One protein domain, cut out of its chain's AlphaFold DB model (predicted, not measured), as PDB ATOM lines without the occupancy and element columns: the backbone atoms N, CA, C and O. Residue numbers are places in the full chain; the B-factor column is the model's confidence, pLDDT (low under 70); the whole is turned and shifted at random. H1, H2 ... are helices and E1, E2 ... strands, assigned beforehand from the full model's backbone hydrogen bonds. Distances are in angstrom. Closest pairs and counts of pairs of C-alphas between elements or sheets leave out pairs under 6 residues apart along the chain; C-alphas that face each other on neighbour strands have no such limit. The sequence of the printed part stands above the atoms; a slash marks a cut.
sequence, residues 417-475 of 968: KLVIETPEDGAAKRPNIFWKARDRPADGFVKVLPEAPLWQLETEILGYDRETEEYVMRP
ATOM      1  N   LYS A 417     196.481 234.776 180.977       95.12
ATOM      2  CA  LYS A 417     195.025 234.893 181.038       95.12
ATOM      3  C   LYS A 417     194.665 236.228 181.685       95.12
ATOM      4  O   LYS A 417     194.852 236.390 182.888       95.12
ATOM      5  N   LEU A 418     194.088 237.139 180.902       94.56
ATOM      6  CA  LEU A 418     193.476 238.362 181.427       94.56
ATOM      7  C   LEU A 418     192.394 238.025 182.468       94.56
ATOM      8  O   LEU A 418     191.505 237.201 182.215       94.56
ATOM      9  N   VAL A 419     192.462 238.709 183.603       93.25
ATOM     10  CA  VAL A 419     191.479 238.733 184.684       93.25
ATOM     11  C   VAL A 419     191.011 240.179 184.856       93.25
ATOM     12  O   VAL A 419     191.802 241.113 184.750       93.25
ATOM     13  N   ILE A 420     189.708 240.351 185.073       89.88
ATOM     14  CA  ILE A 420     189.077 241.632 185.404       89.88
ATOM     15  C   ILE A 420     188.183 241.360 186.610       89.88
ATOM     16  O   ILE A 420     187.197 240.630 186.493       89.88
ATOM     17  N   GLU A 421     188.565 241.903 187.756       86.94
ATOM     18  CA  GLU A 421     187.873 241.782 189.037       86.94
ATOM     19  C   GLU A 421     187.175 243.108 189.348       86.94
ATOM     20  O   GLU A 421     187.804 244.113 189.683       86.94
ATOM     21  N   THR A 422     185.852 243.126 189.198       77.88
ATOM     22  CA  THR A 422     185.012 244.251 189.619       77.88
ATOM     23  C   THR A 422     184.751 244.136 191.126       77.88
ATOM     24  O   THR A 422     184.270 243.082 191.545       77.88
ATOM     25  N   PRO A 423     185.037 245.167 191.946       69.31
ATOM     26  CA  PRO A 423     184.725 245.149 193.376       69.31
ATOM     27  C   PRO A 423     183.225 244.960 193.643       69.31
ATOM     28  O   PRO A 423     182.394 245.559 192.960       69.31
ATOM     29  N   GLU A 424     182.885 244.156 194.652       63.19
ATOM     30  CA  GLU A 424     181.492 243.793 194.961       63.19
ATOM     31  C   GLU A 424     180.662 244.984 195.484       63.19
ATOM     32  O   GLU A 424     179.463 245.052 195.228       63.19
ATOM     33  N   ASP A 425     181.307 245.969 196.124       60.09
ATOM     34  CA  ASP A 425     180.667 247.127 196.778       60.09
ATOM     35  C   ASP A 425     179.983 248.134 195.823       60.09
ATOM     36  O   ASP A 425     179.420 249.129 196.277       60.09
ATOM     37  N   GLY A 426     180.076 247.954 194.498       54.31
ATOM     38  CA  GLY A 426     179.385 248.763 193.478       54.31
ATOM     39  C   GLY A 426     179.790 250.247 193.351       54.31
ATOM     40  O   GLY A 426     179.436 250.891 192.364       54.31
ATOM     41  N   ALA A 427     180.537 250.801 194.308       47.75
ATOM     42  CA  ALA A 427     180.822 252.229 194.415       47.75
ATOM     43  C   ALA A 427     182.220 252.620 193.892       47.75
ATOM     44  O   ALA A 427     183.235 252.320 194.519       47.75
ATOM     45  N   ALA A 428     182.242 253.361 192.776       52.31
ATOM     46  CA  ALA A 428     183.314 254.232 192.252       52.31
ATOM     47  C   ALA A 428     184.738 253.669 192.001       52.31
ATOM     48  O   ALA A 428     185.513 254.299 191.281       52.31
ATOM     49  N   LYS A 429     185.118 252.509 192.542       60.34
ATOM     50  CA  LYS A 429     186.458 251.925 192.372       60.34
ATOM     51  C   LYS A 429     186.624 251.347 190.959       60.34
ATOM     52  O   LYS A 429     185.813 250.531 190.524       60.34
ATOM     53  N   ARG A 430     187.703 251.735 190.258       69.00
ATOM     54  CA  ARG A 430     188.119 251.096 188.991       69.00
ATOM     55  C   ARG A 430     188.317 249.581 189.222       69.00
ATOM     56  O   ARG A 430     188.768 249.204 190.306       69.00
ATOM     57  N   PRO A 431     187.987 248.710 188.249       82.06
ATOM     58  CA  PRO A 431     188.202 247.273 188.391       82.06
ATOM     59  C   PRO A 431     189.694 246.944 188.529       82.06
ATOM     60  O   PRO A 431     190.541 247.605 187.929       82.06
ATOM     61  N   ASN A 432     190.007 245.894 189.286       87.31
ATOM     62  CA  ASN A 432     191.348 245.328 189.356       87.31
ATOM     63  C   ASN A 432     191.608 244.517 188.074       87.31
ATOM     64  O   ASN A 432     190.850 243.594 187.760       87.31
ATOM     65  N   ILE A 433     192.641 244.875 187.309       92.81
ATOM     66  CA  ILE A 433     192.948 244.259 186.011       92.81
ATOM     67  C   ILE A 433     194.383 243.750 186.016       92.81
ATOM     68  O   ILE A 433     195.322 244.478 186.333       92.81
ATOM     69  N   PHE A 434     194.551 242.481 185.656       95.38
ATOM     70  CA  PHE A 434     195.857 241.838 185.597       95.38
ATOM     71  C   PHE A 434     195.837 240.606 184.693       95.38
ATOM     72  O   PHE A 434     194.791 240.062 184.332       95.38
ATOM     73  N   TRP A 435     197.022 240.125 184.355       95.88
ATOM     74  CA  TRP A 435     197.246 238.934 183.556       95.88
ATOM     75  C   TRP A 435     197.836 237.851 184.457       95.88
ATOM     76  O   TRP A 435     198.919 238.004 185.014       95.88
ATOM     77  N   LYS A 436     197.118 236.741 184.629       96.31
ATOM     78  CA  LYS A 436     197.565 235.593 185.430       96.31
ATOM     79  C   LYS A 436     198.177 234.528 184.526       96.31
ATOM     80  O   LYS A 436     197.618 234.256 183.463       96.31
ATOM     81  N   ALA A 437     199.278 233.907 184.942       95.31
ATOM     82  CA  ALA A 437     199.843 232.771 184.214       95.31
ATOM     83  C   ALA A 437     198.796 231.643 184.074       95.31
ATOM     84  O   ALA A 437     198.020 231.393 185.004       95.31
ATOM     85  N   ARG A 438     198.729 230.996 182.903       93.75
ATOM     86  CA  ARG A 438     197.810 229.867 182.657       93.75
ATOM     87  C   ARG A 438     198.255 228.621 183.404       93.75
ATOM     88  O   ARG A 438     197.449 228.015 184.107       93.75
ATOM     89  N   ASP A 439     199.531 228.304 183.262       90.56
ATOM     90  CA  ASP A 439     200.201 227.222 183.965       90.56
ATOM     91  C   ASP A 439     200.848 227.734 185.257       90.56
ATOM     92  O   ASP A 439     200.966 228.941 185.495       90.56
ATOM     93  N   ARG A 440     201.284 226.806 186.112       88.19
ATOM     94  CA  ARG A 440     202.134 227.132 187.261       88.19
ATOM     95  C   ARG A 440     203.570 227.303 186.745       88.19
ATOM     96  O   ARG A 440     204.163 226.289 186.379       88.19
ATOM     97  N   PRO A 441     204.144 228.522 186.714       87.06
ATOM     98  CA  PRO A 441     205.544 228.680 186.341       87.06
ATOM     99  C   PRO A 441     206.450 228.054 187.411       87.06
ATOM    100  O   PRO A 441     206.019 227.847 188.553       87.06
ATOM    101  N   ALA A 442     207.705 227.781 187.045       85.88
ATOM    102  CA  ALA A 442     208.741 227.447 188.019       85.88
ATOM    103  C   ALA A 442     208.919 228.594 189.031       85.88
ATOM    104  O   ALA A 442     208.515 229.735 188.781       85.88
ATOM    105  N   ASP A 443     209.464 228.285 190.205       84.38
ATOM    106  CA  ASP A 443     209.622 229.285 191.258       84.38
ATOM    107  C   ASP A 443     210.674 230.351 190.884       84.38
ATOM    108  O   ASP A 443     211.497 230.148 189.996       84.38
ATOM    109  N   GLY A 444     210.548 231.543 191.473       84.25
ATOM    110  CA  GLY A 444     211.185 232.783 191.001       84.25
ATOM    111  C   GLY A 444     210.387 233.518 189.910       84.25
ATOM    112  O   GLY A 444     210.174 234.720 190.020       84.25
ATOM    113  N   PHE A 445     209.838 232.822 188.907       90.88
ATOM    114  CA  PHE A 445     209.122 233.483 187.802       90.88
ATOM    115  C   PHE A 445     207.756 234.093 188.183       90.88
ATOM    116  O   PHE A 445     206.984 233.555 188.986       90.88
ATOM    117  N   VAL A 446     207.407 235.193 187.502       92.44
ATOM    118  CA  VAL A 446     206.222 236.026 187.776       92.44
ATOM    119  C   VAL A 446     204.906 235.254 187.593       92.44
ATOM    120  O   VAL A 446     204.625 234.688 186.532       92.44
ATOM    121  N   LYS A 447     204.047 235.256 188.617       93.62
ATOM    122  CA  LYS A 447     202.762 234.521 188.621       93.62
ATOM    123  C   LYS A 447     201.572 235.383 188.156       93.62
ATOM    124  O   LYS A 447     200.587 234.841 187.644       93.62
ATOM    125  N   VAL A 448     201.679 236.707 188.294       95.25
ATOM    126  CA  VAL A 448     200.698 237.723 187.878       95.25
ATOM    127  C   VAL A 448     201.440 238.958 187.361       95.25
ATOM    128  O   VAL A 448     202.315 239.455 188.060       95.25
ATOM    129  N   LEU A 449     201.067 239.459 186.183       96.50
ATOM    130  CA  LEU A 449     201.487 240.761 185.656       96.50
ATOM    131  C   LEU A 449     200.322 241.760 185.804       96.50
ATOM    132  O   LEU A 449     199.280 241.543 185.177       96.50
ATOM    133  N   PRO A 450     200.436 242.817 186.626       96.94
ATOM    134  CA  PRO A 450     199.404 243.849 186.744       96.94
ATOM    135  C   PRO A 450     199.202 244.623 185.431       96.94
ATOM    136  O   PRO A 450     200.117 244.747 184.617       96.94
ATOM    137  N   GLU A 451     198.005 245.176 185.225       95.94
ATOM    138  CA  GLU A 451     197.814 246.244 184.241       95.94
ATOM    139  C   GLU A 451     198.307 247.580 184.835       95.94
ATOM    140  O   GLU A 451     198.124 247.844 186.026       95.94
ATOM    141  N   ALA A 452     198.974 248.409 184.032       96.38
ATOM    142  CA  ALA A 452     199.399 249.742 184.447       96.38
ATOM    143  C   ALA A 452     198.170 250.656 184.643       96.38
ATOM    144  O   ALA A 452     197.204 250.547 183.880       96.38
ATOM    145  N   PRO A 453     198.179 251.577 185.624       93.56
ATOM    146  CA  PRO A 453     197.197 252.654 185.644       93.56
ATOM    147  C   PRO A 453     197.404 253.565 184.423       93.56
ATOM    148  O   PRO A 453     198.502 253.634 183.884       93.56
ATOM    149  N   LEU A 454     196.355 254.283 184.019       92.62
ATOM    150  CA  LEU A 454     196.498 255.437 183.126       92.62
ATOM    151  C   LEU A 454     196.777 256.686 183.960       92.62
ATOM    152  O   LEU A 454     196.061 256.937 184.940       92.62
ATOM    153  N   TRP A 455     197.762 257.470 183.539       93.69
ATOM    154  CA  TRP A 455     198.018 258.826 184.010       93.69
ATOM    155  C   TRP A 455     197.256 259.859 183.155       93.69
ATOM    156  O   TRP A 455     196.472 259.502 182.273       93.69
ATOM    157  N   GLN A 456     197.437 261.150 183.457       91.81
ATOM    158  CA  GLN A 456     196.672 262.253 182.864       91.81
ATOM    159  C   GLN A 456     196.770 262.285 181.330       91.81
ATOM    160  O   GLN A 456     195.764 262.052 180.666       91.81
ATOM    161  N   LEU A 457     197.970 262.489 180.772       93.81
ATOM    162  CA  LEU A 457     198.173 262.653 179.324       93.81
ATOM    163  C   LEU A 457     197.653 261.458 178.509       93.81
ATOM    164  O   LEU A 457     197.031 261.636 177.468       93.81
ATOM    165  N   GLU A 458     197.841 260.232 179.007       94.50
ATOM    166  CA  GLU A 458     197.326 259.013 178.367       94.50
ATOM    167  C   GLU A 458     195.795 258.930 178.397       94.50
ATOM    168  O   GLU A 458     195.195 258.364 177.484       94.50
ATOM    169  N   THR A 459     195.170 259.468 179.449       94.00
ATOM    170  CA  THR A 459     193.710 259.545 179.590       94.00
ATOM    171  C   THR A 459     193.128 260.620 178.671       94.00
ATOM    172  O   THR A 459     192.078 260.396 178.076       94.00
ATOM    173  N   GLU A 460     193.817 261.750 178.509       94.62
ATOM    174  CA  GLU A 460     193.417 262.825 177.595       94.62
ATOM    175  C   GLU A 460     193.457 262.352 176.133       94.62
ATOM    176  O   GLU A 460     192.424 262.386 175.465       94.62
ATOM    177  N   ILE A 461     194.578 261.780 175.659       95.06
ATOM    178  CA  ILE A 461     194.658 261.265 174.275       95.06
ATOM    179  C   ILE A 461     193.768 260.036 174.020       95.06
ATOM    180  O   ILE A 461     193.466 259.710 172.874       95.06
ATOM    181  N   LEU A 462     193.355 259.322 175.072       95.31
ATOM    182  CA  LEU A 462     192.354 258.256 174.985       95.31
ATOM    183  C   LEU A 462     190.945 258.830 174.752       95.31
ATOM    184  O   LEU A 462     190.147 258.195 174.066       95.31
ATOM    185  N   GLY A 463     190.653 260.032 175.260       93.94
ATOM    186  CA  GLY A 463     189.365 260.715 175.097       93.94
ATOM    187  C   GLY A 463     189.014 261.073 173.646       93.94
ATOM    188  O   GLY A 463     187.829 261.170 173.317       93.94
ATOM    189  N   TYR A 464     190.007 261.186 172.754       92.38
ATOM    190  CA  TYR A 464     189.773 261.334 171.310       92.38
ATOM    191  C   TYR A 464     189.093 260.098 170.685       92.38
ATOM    192  O   TYR A 464     188.342 260.235 169.719       92.38
ATOM    193  N   ASP A 465     189.270 258.900 171.258       93.94
ATOM    194  CA  ASP A 465     188.551 257.678 170.872       93.94
ATOM    195  C   ASP A 465     187.614 257.222 171.994       93.94
ATOM    196  O   ASP A 465     187.870 256.260 172.721       93.94
ATOM    197  N   ARG A 466     186.473 257.903 172.088       91.50
ATOM    198  CA  ARG A 466     185.417 257.656 173.077       91.50
ATOM    199  C   ARG A 466     184.924 256.199 173.158       91.50
ATOM    200  O   ARG A 466     184.480 255.775 174.224       91.50
ATOM    201  N   GLU A 467     184.973 255.418 172.072       88.56
ATOM    202  CA  GLU A 467     184.553 254.003 172.120       88.56
ATOM    203  C   GLU A 467     185.622 253.134 172.800       88.56
ATOM    204  O   GLU A 467     185.302 252.256 173.610       88.56
ATOM    205  N   THR A 468     186.901 253.406 172.524       93.44
ATOM    206  CA  THR A 468     188.004 252.761 173.244       93.44
ATOM    207  C   THR A 468     188.130 253.295 174.673       93.44
ATOM    208  O   THR A 468     188.395 252.497 175.570       93.44
ATOM    209  N   GLU A 469     187.854 254.578 174.932       93.88
ATOM    210  CA  GLU A 469     187.792 255.172 176.276       93.88
ATOM    211  C   GLU A 469     186.773 254.442 177.161       93.88
ATOM    212  O   GLU A 469     187.137 253.926 178.224       93.88
ATOM    213  N   GLU A 470     185.518 254.314 176.708       90.19
ATOM    214  CA  GLU A 470     184.466 253.623 177.460       90.19
ATOM    215  C   GLU A 470     184.862 252.168 177.759       90.19
ATOM    216  O   GLU A 470     184.724 251.702 178.896       90.19
ATOM    217  N   TYR A 471     185.449 251.464 176.784       91.06
ATOM    218  CA  TYR A 471     185.957 250.106 176.987       91.06
ATOM    219  C   TYR A 471     187.155 250.030 177.958       91.06
ATOM    220  O   TYR A 471     187.264 249.088 178.755       91.06
ATOM    221  N   VAL A 472     188.092 250.975 177.892       91.31
ATOM    222  CA  VAL A 472     189.315 250.968 178.706       91.31
ATOM    223  C   VAL A 472     189.009 251.338 180.156       91.31
ATOM    224  O   VAL A 472     189.506 250.652 181.053       91.31
ATOM    225  N   MET A 473     188.154 252.342 180.373       88.38
ATOM    226  CA  MET A 473     187.757 252.868 181.686       88.38
ATOM    227  C   MET A 473     186.684 252.023 182.383       88.38
ATOM    228  O   MET A 473     186.700 251.896 183.610       88.38
ATOM    229  N   ARG A 474     185.744 251.440 181.625       84.62
ATOM    230  CA  ARG A 474     184.634 250.618 182.146       84.62
ATOM    231  C   ARG A 474     184.554 249.258 181.433       84.62
ATOM    232  O   ARG A 474     183.508 248.916 180.873       84.62
ATOM    233  N   PRO A 475     185.619 248.434 181.458       80.06
ATOM    234  CA  PRO A 475     185.609 247.154 180.770       80.06
ATOM    235  C   PRO A 475     184.544 246.236 181.360       80.06
ATOM    236  O   PRO A 475     184.632 245.810 182.514       80.06
TER     237      PRO A 475
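What this domain is: This is residues 417 to 475 of the 968 residues of the protein "DUF2235 domain-containing protein" of Cercospora berteroae (UniProt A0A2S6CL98). A small, narrow sheet of three antiparallel strands, E1, E2 and E3, with no helix on it, is joined by an extended link, residues 451 to 455, to a separate pair of short helices, H1 and H2. The loop between E2 and E3 reaches away at the opposite end of the longest axis from the helices, and residues 424 to 429, in the loop between E1 and E2, stick out on their own. The printed part has 59 residues, with three named strands followed by two named helices, and the sheet order is E1, E2, E3. The class is mixed, helices and strands. The whole is loose, with a radius of gyration of the C-alphas of 14.4 A, and it spans 42 by 28 by 18 A, only just elongated.

Where its parts are: E2, the longest strand, is residues 432 to 437 and runs 16.0 A from first to last C-alpha. E1 is residues 417 to 421, 12.8 A long, beginning at C-alpha 417 at (195.025, 234.893, 181.038). E3 is residues 448 to 450, 6.4 A long. H1 is residues 456 to 463, 10.8 A long, with C-alpha 456 at (196.672, 262.253, 182.864). H2 is residues 466 to 473, 10.1 A long, ending at C-alpha 473 at (187.757, 252.868, 181.686).

How they stand to each other: The strands form a meander, each the antiparallel neighbour of the one before, with E2 as the inner strand and E1 and E3 as edge strands. E1 and E2 are a hairpin with 153 degrees between their directions; N 419 and O 434 are 2.8 A apart, and N 434 and O 419 are 3.2 A apart, both within hydrogen-bond range. The C-alphas of Leu 418 and Trp 435 face each other at 4.4 A. E2 and E3 are a hairpin at 148 degrees, with N 435 to O 449 and N 449 to O 435 each at 2.8 A, within hydrogen-bond range. H1 and H2 are not on the sheet, with 0 pairs of C-alphas within 10 A for each. H1 is apart from E1 and E2, and H2 is apart from E1, E2 and E3. H1 and H2 touch only at the corner by their link, and only just, with 3 pairs of C-alphas within 8 A; the closest C-alphas, those of Leu 462 and Glu 469, are 5.7 A apart. Their lines stand at a steep tilt of 46 degrees, opposite ways. In H1 and H2 every O i to N i+4 pair is within hydrogen-bond range.

The domain as a whole: The two C-alphas farthest apart are those of Asp 443 and Tyr 464, at 42.7 A. Residues 424 to 429 stand free, as do residues 463 to 468, of which 466 to 468 belong to H2. The printed part has no cut. No link is long; E3 to H1 and H1 to H2 are tight, while E1 to E2 and E2 to E3 are short, with 10 residues each. The mean pLDDT of the printed part is 87.2, and residues 423 to 430 are under 70.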